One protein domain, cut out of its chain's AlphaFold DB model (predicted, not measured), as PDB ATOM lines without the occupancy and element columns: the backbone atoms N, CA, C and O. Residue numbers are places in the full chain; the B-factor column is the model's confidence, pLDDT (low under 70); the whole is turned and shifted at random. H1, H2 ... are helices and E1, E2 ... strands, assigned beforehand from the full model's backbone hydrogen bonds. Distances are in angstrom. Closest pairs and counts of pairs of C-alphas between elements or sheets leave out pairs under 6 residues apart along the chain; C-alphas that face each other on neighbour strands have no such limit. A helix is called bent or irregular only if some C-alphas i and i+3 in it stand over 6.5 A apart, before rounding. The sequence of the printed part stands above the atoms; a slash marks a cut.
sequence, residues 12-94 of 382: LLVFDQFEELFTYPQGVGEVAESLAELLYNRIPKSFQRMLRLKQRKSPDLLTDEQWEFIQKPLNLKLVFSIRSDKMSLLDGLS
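What this domain is: This is residues 12 to 94 of the 382 residues of an uncharacterized protein of Desulfosarcina ovata subsp. ovata (UniProt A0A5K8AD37). The model is a long, open loop of chain: at one end the parallel strands E1 and E2 lie side by side with H1, H2 and H5 near them, and at the other H3 and H4 run out and back with a gap between them. H5 packs on H1 and H2. The printed part has 83 residues in the order E1, H1, H2, H3, H4, E2, H5, and is mostly helix. It is loose, with a radius of gyration of the C-alphas of 16.8 A, and spans 53 by 26 by 18 A, only just a rod.

Where its parts are: E1, residues 12 to 15, begins at C-alpha 12 (144.958, 193.776, 73.054). H1 is residues 18 to 23, H2 28 to 39 and H3 45 to 57, 18.8 A long. H4 is residues 64 to 70, E2 75 to 80, 16.9 A long. H5, residues 84 to 94, ends at C-alpha 94 (138.280, 188.892, 54.813); it is irregular, C-alphas 85 and 88 being 7.4 A apart.

How they stand to each other: E1 and E2 are parallel at 20 degrees, with N 13 and O 77 within hydrogen-bond range at 2.9 A; with H1 to H4 between them they form a strand-helix-strand unit, two parallel neighbour strands joined through helices. The closest C-alphas of H2 and E2, Leu 39 and Leu 76, are 6.3 A apart. H5 touches H1, about perpendicular at 76 degrees, closest at C-alphas Glu 19 and Lys 86, 6.4 A. Residues 28 to 32 of H2 alone touch H5, closest at C-alphas Ala 32 and Leu 93, 5.5 A. H3 and H4 are apart, and each touches no helix. Every O i to N i+4 pair is within hydrogen-bond range in H2, H3 and H4; H1 has 0 of 2, with 3 of 3 O i to N i+3 pairs, and H5 1 of 7, with 7 of 8.

The domain as a whole: The farthest C-alphas, Pro 59 and Asp 85, are 53.3 A apart. The printed part has no cut and no long link. pLDDT is under 70 at residues 25, 41 and 42.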
ATOM      1  N   LEU A  12     144.820 195.099  73.657       91.31
ATOM      2  CA  LEU A  12     144.958 193.776  73.054       91.31
ATOM      3  C   LEU A  12     143.678 192.990  73.332       91.31
ATOM      4  O   LEU A  12     143.343 192.772  74.493       91.31
ATOM      5  N   LEU A  13     142.993 192.563  72.275       91.75
ATOM      6  CA  LEU A  13     141.895 191.606  72.374       91.75
ATOM      7  C   LEU A  13     142.398 190.246  71.907       91.75
ATOM      8  O   LEU A  13     142.946 190.123  70.810       91.75
ATOM      9  N   VAL A  14     142.223 189.244  72.762       94.50
ATOM     10  CA  VAL A  14     142.569 187.855  72.476       94.50
ATOM     11  C   VAL A  14     141.272 187.070  72.413       94.50
ATOM     12  O   VAL A  14     140.503 187.082  73.370       94.50
ATOM     13  N   PHE A  15     141.039 186.418  71.282       93.19
ATOM     14  CA  PHE A  15     139.914 185.521  71.078       93.19
ATOM     15  C   PHE A  15     140.453 184.102  71.048       93.19
ATOM     16  O   PHE A  15     141.198 183.749  70.130       93.19
ATOM     17  N   ASP A  16     140.118 183.325  72.071       92.31
ATOM     18  CA  ASP A  16     140.376 181.892  72.057       92.31
ATOM     19  C   ASP A  16     139.249 181.156  71.322       92.31
ATOM     20  O   ASP A  16     138.136 181.678  71.260       92.31
ATOM     21  N   GLN A  17     139.546 179.987  70.747       88.75
ATOM     22  CA  GLN A  17     138.572 179.143  70.033       88.75
ATOM     23  C   GLN A  17     137.710 179.917  69.021       88.75
ATOM     24  O   GLN A  17     136.490 179.766  68.945       88.75
ATOM     25  N   PHE A  18     138.338 180.788  68.232       91.94
ATOM     26  CA  PHE A  18     137.617 181.739  67.390       91.94
ATOM     27  C   PHE A  18     136.761 181.071  66.299       91.94
ATOM     28  O   PHE A  18     135.839 181.690  65.767       91.94
ATOM     29  N   GLU A  19     137.013 179.797  65.983       90.00
ATOM     30  CA  GLU A  19     136.147 178.985  65.128       90.00
ATOM     31  C   GLU A  19     134.699 178.859  65.641       90.00
ATOM     32  O   GLU A  19     133.795 178.652  64.829       90.00
ATOM     33  N   GLU A  20     134.449 179.020  66.947       88.38
ATOM     34  CA  GLU A  20     133.106 178.932  67.537       88.38
ATOM     35  C   GLU A  20     132.162 179.985  66.946       88.38
ATOM     36  O   GLU A  20     130.979 179.713  66.732       88.38
ATOM     37  N   LEU A  21     132.688 181.155  66.563       88.69
ATOM     38  CA  LEU A  21     131.919 182.222  65.917       88.69
ATOM     39  C   LEU A  21     131.128 181.713  64.700       88.69
ATOM     40  O   LEU A  21     130.017 182.170  64.439       88.69
ATOM     41  N   PHE A  22     131.687 180.759  63.960       87.50
ATOM     42  CA  PHE A  22     131.097 180.237  62.727       87.50
ATOM     43  C   PHE A  22     130.097 179.100  62.959       87.50
ATOM     44  O   PHE A  22     129.498 178.606  62.006       87.50
ATOM     45  N   THR A  23     129.913 178.683  64.210       83.31
ATOM     46  CA  THR A  23     128.878 177.716  64.601       83.31
ATOM     47  C   THR A  23     127.515 178.395  64.759       83.31
ATOM     48  O   THR A  23     126.476 177.745  64.649       83.31
ATOM     49  N   TYR A  24     127.502 179.721  64.943       81.56
ATOM     50  CA  TYR A  24     126.278 180.504  65.015       81.56
ATOM     51  C   TYR A  24     125.695 180.756  63.613       81.56
ATOM     52  O   TYR A  24     126.399 181.226  62.716       81.56
ATOM     53  N   PRO A  25     124.384 180.523  63.409       68.75
ATOM     54  CA  PRO A  25     123.744 180.658  62.098       68.75
ATOM     55  C   PRO A  25     123.655 182.110  61.595       68.75
ATOM     56  O   PRO A  25     123.408 182.335  60.410       68.75
ATOM     57  N   GLN A  26     123.810 183.103  62.478       79.06
ATOM     58  CA  GLN A  26     123.750 184.537  62.173       79.06
ATOM     59  C   GLN A  26     124.788 185.298  63.015       79.06
ATOM     60  O   GLN A  26     125.222 184.810  64.054       79.06
ATOM     61  N   GLY A  27     125.171 186.504  62.581       81.00
ATOM     62  CA  GLY A  27     126.002 187.424  63.375       81.00
ATOM     63  C   GLY A  27     127.487 187.484  62.999       81.00
ATOM     64  O   GLY A  27     128.142 188.466  63.337       81.00
ATOM     65  N   VAL A  28     128.020 186.535  62.218       86.25
ATOM     66  CA  VAL A  28     129.433 186.566  61.769       86.25
ATOM     67  C   VAL A  28     129.771 187.882  61.055       86.25
ATOM     68  O   VAL A  28     130.789 188.506  61.345       86.25
ATOM     69  N   GLY A  29     128.890 188.344  60.161       86.31
ATOM     70  CA  GLY A  29     129.072 189.610  59.443       86.31
ATOM     71  C   GLY A  29     129.004 190.845  60.347       86.31
ATOM     72  O   GLY A  29     129.774 191.780  60.152       86.31
ATOM     73  N   GLU A  30     128.138 190.832  61.363       87.25
ATOM     74  CA  GLU A  30     128.005 191.930  62.333       87.25
ATOM     75  C   GLU A  30     129.245 192.033  63.228       87.25
ATOM     76  O   GLU A  30     129.739 193.130  63.502       87.25
ATOM     77  N   VAL A  31     129.796 190.885  63.635       88.62
ATOM     78  CA  VAL A  31     131.072 190.810  64.354       88.62
ATOM     79  C   VAL A  31     132.210 191.299  63.460       88.62
ATOM     80  O   VAL A  31     133.019 192.112  63.905       88.62
ATOM     81  N   ALA A  32     132.250 190.877  62.193       88.44
ATOM     82  CA  ALA A  32     133.247 191.333  61.224       88.44
ATOM     83  C   ALA A  32     133.229 192.858  61.052       88.44
ATOM     84  O   ALA A  32     134.280 193.497  61.096       88.44
ATOM     85  N   GLU A  33     132.040 193.440  60.880       87.75
ATOM     86  CA  GLU A  33     131.850 194.885  60.748       87.75
ATOM     87  C   GLU A  33     132.279 195.609  62.027       87.75
ATOM     88  O   GLU A  33     133.060 196.555  61.960       87.75
ATOM     89  N   SER A  34     131.863 195.113  63.194       86.56
ATOM     90  CA  SER A  34     132.234 195.697  64.488       86.56
ATOM     91  C   SER A  34     133.751 195.681  64.713       86.56
ATOM     92  O   SER A  34     134.336 196.690  65.106       86.56
ATOM     93  N   LEU A  35     134.418 194.558  64.426       87.88
ATOM     94  CA  LEU A  35     135.875 194.440  64.533       87.88
ATOM     95  C   LEU A  35     136.593 195.348  63.529       87.88
ATOM     96  O   LEU A  35     137.599 195.968  63.877       87.88
ATOM     97  N   ALA A  36     136.076 195.467  62.305       87.00
ATOM     98  CA  ALA A  36     136.623 196.366  61.298       87.00
ATOM     99  C   ALA A  36     136.472 197.844  61.702       87.00
ATOM    100  O   ALA A  36     137.431 198.606  61.575       87.00
ATOM    101  N   GLU A  37     135.319 198.258  62.242       84.44
ATOM    102  CA  GLU A  37     135.117 199.621  62.760       84.44
ATOM    103  C   GLU A  37     136.128 199.958  63.868       84.44
ATOM    104  O   GLU A  37     136.734 201.037  63.851       84.44
ATOM    105  N   LEU A  38     136.365 199.006  64.778       83.19
ATOM    106  CA  LEU A  38     137.335 199.136  65.863       83.19
ATOM    107  C   LEU A  38     138.789 199.194  65.362       83.19
ATOM    108  O   LEU A  38     139.570 200.005  65.857       83.19
ATOM    109  N   LEU A  39     139.160 198.366  64.381       81.69
ATOM    110  CA  LEU A  39     140.513 198.323  63.810       81.69
ATOM    111  C   LEU A  39     140.852 199.557  62.966       81.69
ATOM    112  O   LEU A  39     141.983 200.041  62.995       81.69
ATOM    113  N   TYR A  40     139.890 200.053  62.185       79.38
ATOM    114  CA  TYR A  40     140.106 201.127  61.209       79.38
ATOM    115  C   TYR A  40     139.713 202.519  61.729       79.38
ATOM    116  O   TYR A  40     139.612 203.469  60.949       79.38
ATOM    117  N   ASN A  41     139.590 202.667  63.054       64.56
ATOM    118  CA  ASN A  41     139.481 203.943  63.766       64.56
ATOM    119  C   ASN A  41     138.249 204.778  63.428       64.56
ATOM    120  O   ASN A  41     138.342 205.980  63.164       64.56
ATOM    121  N   ARG A  42     137.066 204.171  63.499       63.16
ATOM    122  CA  ARG A  42     135.835 204.955  63.587       63.16
ATOM    123  C   ARG A  42     135.095 204.578  64.852       63.16
ATOM    124  O   ARG A  42     134.873 203.408  65.130       63.16
ATOM    125  N   ILE A  43     134.680 205.601  65.598       70.69
ATOM    126  CA  ILE A  43     133.596 205.442  66.561       70.69
ATOM    127  C   ILE A  43     132.448 204.759  65.802       70.69
ATOM    128  O   ILE A  43     132.063 205.297  64.753       70.69
ATOM    129  N   PRO A  44     131.894 203.639  66.301       73.75
ATOM    130  CA  PRO A  44     130.770 202.988  65.650       73.75
ATOM    131  C   PRO A  44     129.684 204.005  65.318       73.75
ATOM    132  O   PRO A  44     129.316 204.836  66.162       73.75
ATOM    133  N   LYS A  45     129.173 203.993  64.082       73.94
ATOM    134  CA  LYS A  45     128.247 205.046  63.609       73.94
ATOM    135  C   LYS A  45     127.007 205.161  64.500       73.94
ATOM    136  O   LYS A  45     126.488 206.260  64.717       73.94
ATOM    137  N   SER A  46     126.549 204.030  65.034       76.44
ATOM    138  CA  SER A  46     125.446 203.932  65.994       76.44
ATOM    139  C   SER A  46     125.743 204.705  67.284       76.44
ATOM    140  O   SER A  46     124.940 205.543  67.706       76.44
ATOM    141  N   PHE A  47     126.927 204.504  67.865       80.62
ATOM    142  CA  PHE A  47     127.379 205.187  69.073       80.62
ATOM    143  C   PHE A  47     127.590 206.684  68.829       80.62
ATOM    144  O   PHE A  47     127.110 207.508  69.609       80.62
ATOM    145  N   GLN A  48     128.199 207.059  67.699       79.19
ATOM    146  CA  GLN A  48     128.372 208.463  67.320       79.19
ATOM    147  C   GLN A  48     127.019 209.183  67.185       79.19
ATOM    148  O   GLN A  48     126.850 210.308  67.666       79.19
ATOM    149  N   ARG A  49     126.026 208.532  66.566       82.94
ATOM    150  CA  ARG A  49     124.664 209.068  66.437       82.94
ATOM    151  C   ARG A  49     123.993 209.224  67.799       82.94
ATOM    152  O   ARG A  49     123.405 210.273  68.059       82.94
ATOM    153  N   MET A  50     124.098 208.221  68.668       85.00
ATOM    154  CA  MET A  50     123.552 208.281  70.026       85.00
ATOM    155  C   MET A  50     124.187 209.416  70.841       85.00
ATOM    156  O   MET A  50     123.457 210.194  71.455       85.00
ATOM    157  N   LEU A  51     125.518 209.542  70.829       84.56
ATOM    158  CA  LEU A  51     126.227 210.608  71.538       84.56
ATOM    159  C   LEU A  51     125.785 211.991  71.061       84.56
ATOM    160  O   LEU A  51     125.455 212.844  71.879       84.56
ATOM    161  N   ARG A  52     125.668 212.194  69.742       84.06
ATOM    162  CA  ARG A  52     125.158 213.453  69.176       84.06
ATOM    163  C   ARG A  52     123.727 213.760  69.626       84.06
ATOM    164  O   ARG A  52     123.410 214.914  69.901       84.06
ATOM    165  N   LEU A  53     122.857 212.752  69.711       88.00
ATOM    166  CA  LEU A  53     121.486 212.930  70.206       88.00
ATOM    167  C   LEU A  53     121.451 213.294  71.694       88.00
ATOM    168  O   LEU A  53     120.640 214.131  72.086       88.00
ATOM    169  N   LYS A  54     122.319 212.691  72.514       86.50
ATOM    170  CA  LYS A  54     122.425 213.017  73.941       86.50
ATOM    171  C   LYS A  54     123.013 214.414  74.163       86.50
ATOM    172  O   LYS A  54     122.432 215.170  74.930       86.50
ATOM    173  N   GLN A  55     124.053 214.803  73.421       84.94
ATOM    174  CA  GLN A  55     124.618 216.160  73.474       84.94
ATOM    175  C   GLN A  55     123.582 217.233  73.110       84.94
ATOM    176  O   GLN A  55     123.521 218.287  73.728       84.94
ATOM    177  N   ARG A  56     122.712 216.961  72.128       85.44
ATOM    178  CA  ARG A  56     121.619 217.883  71.771       85.44
ATOM    179  C   ARG A  56     120.618 218.100  72.907       85.44
ATOM    180  O   ARG A  56     120.017 219.164  72.971       85.44
ATOM    181  N   LYS A  57     120.404 217.094  73.761       88.56
ATOM    182  CA  LYS A  57     119.514 217.187  74.932       88.56
ATOM    183  C   LYS A  57     120.218 217.776  76.157       88.56
ATOM    184  O   LYS A  57     119.554 218.361  77.005       88.56
ATOM    185  N   SER A  58     121.535 217.622  76.241       86.12
ATOM    186  CA  SER A  58     122.374 218.087  77.345       86.12
ATOM    187  C   SER A  58     123.661 218.695  76.770       86.12
ATOM    188  O   SER A  58     124.609 217.951  76.508       86.12
ATOM    189  N   PRO A  59     123.693 220.022  76.538       79.06
ATOM    190  CA  PRO A  59     124.807 220.704  75.874       79.06
ATOM    191  C   PRO A  59     126.156 220.568  76.588       79.06
ATOM    192  O   PRO A  59     127.182 220.626  75.922       79.06
ATOM    193  N   ASP A  60     126.141 220.315  77.900       82.25
ATOM    194  CA  ASP A  60     127.335 220.182  78.746       82.25
ATOM    195  C   ASP A  60     127.789 218.719  78.933       82.25
ATOM    196  O   ASP A  60     128.620 218.427  79.788       82.25
ATOM    197  N   LEU A  61     127.214 217.766  78.183       84.44
ATOM    198  CA  LEU A  61     127.477 216.331  78.365       84.44
ATOM    199  C   LEU A  61     128.941 215.954  78.099       84.44
ATOM    200  O   LEU A  61     129.507 215.140  78.826       84.44
ATOM    201  N   LEU A  62     129.517 216.505  77.033       83.56
ATOM    202  CA  LEU A  62     130.919 216.341  76.669       83.56
ATOM    203  C   LEU A  62     131.505 217.697  76.293       83.56
ATOM    204  O   LEU A  62     130.880 218.442  75.533       83.56
ATOM    205  N   THR A  63     132.709 217.978  76.781       84.94
ATOM    206  CA  THR A  63     133.509 219.128  76.345       84.94
ATOM    207  C   THR A  63     134.095 218.886  74.951       84.94
ATOM    208  O   THR A  63     134.191 217.744  74.494       84.94
ATOM    209  N   ASP A  64     134.536 219.948  74.274       81.88
ATOM    210  CA  ASP A  64     135.211 219.836  72.971       81.88
ATOM    211  C   ASP A  64     136.467 218.950  73.049       81.88
ATOM    212  O   ASP A  64     136.701 218.116  72.175       81.88
ATOM    213  N   GLU A  65     137.220 219.041  74.151       82.75
ATOM    214  CA  GLU A  65     138.390 218.193  74.416       82.75
ATOM    215  C   GLU A  65     138.017 216.706  74.536       82.75
ATOM    216  O   GLU A  65     138.725 215.831  74.033       82.75
ATOM    217  N   GLN A  66     136.884 216.391  75.173       83.06
ATOM    218  CA  GLN A  66     136.384 215.018  75.277       83.06
ATOM    219  C   GLN A  66     135.875 214.501  73.926       83.06
ATOM    220  O   GLN A  66     136.081 213.332  73.593       83.06
ATOM    221  N   TRP A  67     135.256 215.364  73.119       81.62
ATOM    222  CA  TRP A  67     134.866 215.035  71.747       81.62
ATOM    223  C   TRP A  67     136.061 214.725  70.856       81.62
ATOM    224  O   TRP A  67     135.999 213.791  70.051       81.62
ATOM    225  N   GLU A  68     137.136 215.496  70.989       80.75
ATOM    226  CA  GLU A  68     138.389 215.250  70.287       80.75
ATOM    227  C   GLU A  68     139.037 213.949  70.772       80.75
ATOM    228  O   GLU A  68     139.471 213.135  69.960       80.75
ATOM    229  N   PHE A  69     139.023 213.694  72.084       79.75
ATOM    230  CA  PHE A  69     139.552 212.466  72.673       79.75
ATOM    231  C   PHE A  69     138.856 211.201  72.151       79.75
ATOM    232  O   PHE A  69     139.538 210.267  71.743       79.75
ATOM    233  N   ILE A  70     137.520 211.169  72.105       78.12
ATOM    234  CA  ILE A  70     136.758 209.987  71.651       78.12
ATOM    235  C   ILE A  70     136.974 209.714  70.148       78.12
ATOM    236  O   ILE A  70     136.799 208.590  69.686       78.12
ATOM    237  N   GLN A  71     137.368 210.729  69.373       74.88
ATOM    238  CA  GLN A  71     137.700 210.584  67.952       74.88
ATOM    239  C   GLN A  71     139.132 210.096  67.706       74.88
ATOM    240  O   GLN A  71     139.468 209.777  66.562       74.88
ATOM    241  N   LYS A  72     139.981 210.036  68.739       76.50
ATOM    242  CA  LYS A  72     141.349 209.538  68.584       76.50
ATOM    243  C   LYS A  72     141.341 208.047  68.218       76.50
ATOM    244  O   LYS A  72     140.518 207.294  68.738       76.50
ATOM    245  N   PRO A  73     142.279 207.608  67.358       72.50
ATOM    246  CA  PRO A  73     142.501 206.199  67.073       72.50
ATOM    247  C   PRO A  73     142.661 205.357  68.337       72.50
ATOM    248  O   PRO A  73     143.437 205.725  69.223       72.50
ATOM    249  N   LEU A  74     142.017 204.193  68.380       75.81
ATOM    250  CA  LEU A  74     142.335 203.180  69.379       75.81
ATOM    251  C   LEU A  74     143.556 202.405  68.883       75.81
ATOM    252  O   LEU A  74     143.554 201.873  67.772       75.81
ATOM    253  N   ASN A  75     144.610 202.314  69.694       81.88
ATOM    254  CA  ASN A  75     145.751 201.466  69.353       81.88
ATOM    255  C   ASN A  75     145.421 200.000  69.673       81.88
ATOM    256  O   ASN A  75     145.862 199.456  70.687       81.88
ATOM    257  N   LEU A  76     144.577 199.402  68.833       85.75
ATOM    258  CA  LEU A  76     144.020 198.067  69.005       85.75
ATOM    259  C   LEU A  76     144.864 197.002  68.296       85.75
ATOM    260  O   LEU A  76     145.221 197.134  67.126       85.75
ATOM    261  N   LYS A  77     145.127 195.904  68.999       88.38
ATOM    262  CA  LYS A  77     145.700 194.668  68.467       88.38
ATOM    263  C   LYS A  77     144.716 193.531  68.695       88.38
ATOM    264  O   LYS A  77     144.148 193.427  69.779       88.38
ATOM    265  N   LEU A  78     144.550 192.680  67.692       89.75
ATOM    266  CA  LEU A  78     143.723 191.481  67.778       89.75
ATOM    267  C   LEU A  78     144.608 190.247  67.632       89.75
ATOM    268  O   LEU A  78     145.505 190.228  66.787       89.75
ATOM    269  N   VAL A  79     144.342 189.232  68.444       93.81
ATOM    270  CA  VAL A  79     144.930 187.898  68.330       93.81
ATOM    271  C   VAL A  79     143.788 186.895  68.305       93.81
ATOM    272  O   VAL A  79     142.956 186.890  69.207       93.81
ATOM    273  N   PHE A  80     143.763 186.058  67.272       92.75
ATOM    274  CA  PHE A  80     142.802 184.972  67.124       92.75
ATOM    275  C   PHE A  80     143.542 183.646  67.296       92.75
ATOM    276  O   PHE A  80     144.502 183.378  66.572       92.75
ATOM    277  N   SER A  81     143.107 182.837  68.255       94.44
ATOM    278  CA  SER A  81     143.444 181.419  68.338       94.44
ATOM    279  C   SER A  81     142.408 180.659  67.518       94.44
ATOM    280  O   SER A  81     141.210 180.821  67.744       94.44
ATOM    281  N   ILE A  82     142.858 179.884  66.535       92.38
ATOM    282  CA  ILE A  82     141.990 179.054  65.700       92.38
ATOM    283  C   ILE A  82     142.711 177.761  65.352       92.38
ATOM    284  O   ILE A  82     143.927 177.752  65.129       92.38
ATOM    285  N   ARG A  83     141.967 176.661  65.269       89.94
ATOM    286  CA  ARG A  83     142.525 175.405  64.770       89.94
ATOM    287  C   ARG A  83     142.910 175.498  63.294       89.94
ATOM    288  O   ARG A  83     142.238 176.146  62.491       89.94
ATOM    289  N   SER A  84     143.964 174.780  62.915       89.19
ATOM    290  CA  SER A  84     144.477 174.778  61.540       89.19
ATOM    291  C   SER A  84     143.462 174.248  60.520       89.19
ATOM    292  O   SER A  84     143.346 174.809  59.434       89.19
ATOM    293  N   ASP A  85     142.668 173.235  60.878       89.56
ATOM    294  CA  ASP A  85     141.613 172.658  60.029       89.56
ATOM    295  C   ASP A  85     140.397 173.582  59.844       89.56
ATOM    296  O   ASP A  85     139.607 173.391  58.921       89.56
ATOM    297  N   LYS A  86     140.251 174.598  60.702       89.62
ATOM    298  CA  LYS A  86     139.165 175.588  60.670       89.62
ATOM    299  C   LYS A  86     139.613 176.955  60.158       89.62
ATOM    300  O   LYS A  86     138.796 177.862  60.039       89.62
ATOM    301  N   MET A  87     140.888 177.106  59.805       89.50
ATOM    302  CA  MET A  87     141.472 178.373  59.361       89.50
ATOM    303  C   MET A  87     140.760 178.974  58.138       89.50
ATOM    304  O   MET A  87     140.671 180.195  58.029       89.50
ATOM    305  N   SER A  88     140.201 178.140  57.256       90.44
ATOM    306  CA  SER A  88     139.427 178.584  56.087       90.44
ATOM    307  C   SER A  88     138.162 179.369  56.447       90.44
ATOM    308  O   SER A  88     137.694 180.172  55.647       90.44
ATOM    309  N   LEU A  89     137.618 179.209  57.658       89.12
ATOM    310  CA  LEU A  89     136.439 179.960  58.102       89.12
ATOM    311  C   LEU A  89     136.710 181.470  58.181       89.12
ATOM    312  O   LEU A  89     135.806 182.278  57.960       89.12
ATOM    313  N   LEU A  90     137.968 181.868  58.409       89.94
ATOM    314  CA  LEU A  90     138.382 183.273  58.459       89.94
ATOM    315  C   LEU A  90     138.167 184.021  57.133       89.94
ATOM    316  O   LEU A  90     138.086 185.254  57.138       89.94
ATOM    317  N   ASP A  91     138.001 183.312  56.013       87.19
ATOM    318  CA  ASP A  91     137.621 183.921  54.733       87.19
ATOM    319  C   ASP A  91     136.317 184.723  54.858       87.19
ATOM    320  O   ASP A  91     136.189 185.793  54.260       87.19
ATOM    321  N   GLY A  92     135.392 184.288  55.727       85.69
ATOM    322  CA  GLY A  92     134.145 185.002  56.009       85.69
ATOM    323  C   GLY A  92     134.342 186.424  56.550       85.69
ATOM    324  O   GLY A  92     133.462 187.270  56.398       85.69
ATOM    325  N   LEU A  93     135.507 186.721  57.135       88.38
ATOM    326  CA  LEU A  93     135.850 188.039  57.677       88.38
ATOM    327  C   LEU A  93     136.707 188.875  56.720       88.38
ATOM    328  O   LEU A  93     136.830 190.087  56.904       88.38
ATOM    329  N   SER A  94     137.281 188.259  55.685       87.25
ATOM    330  CA  SER A  94     138.280 188.892  54.813       87.25
ATOM    331  C   SER A  94     137.736 190.086  54.029       87.25
ATOM    332  O   SER A  94     138.482 191.015  53.729       87.25
TER     333      SER A  94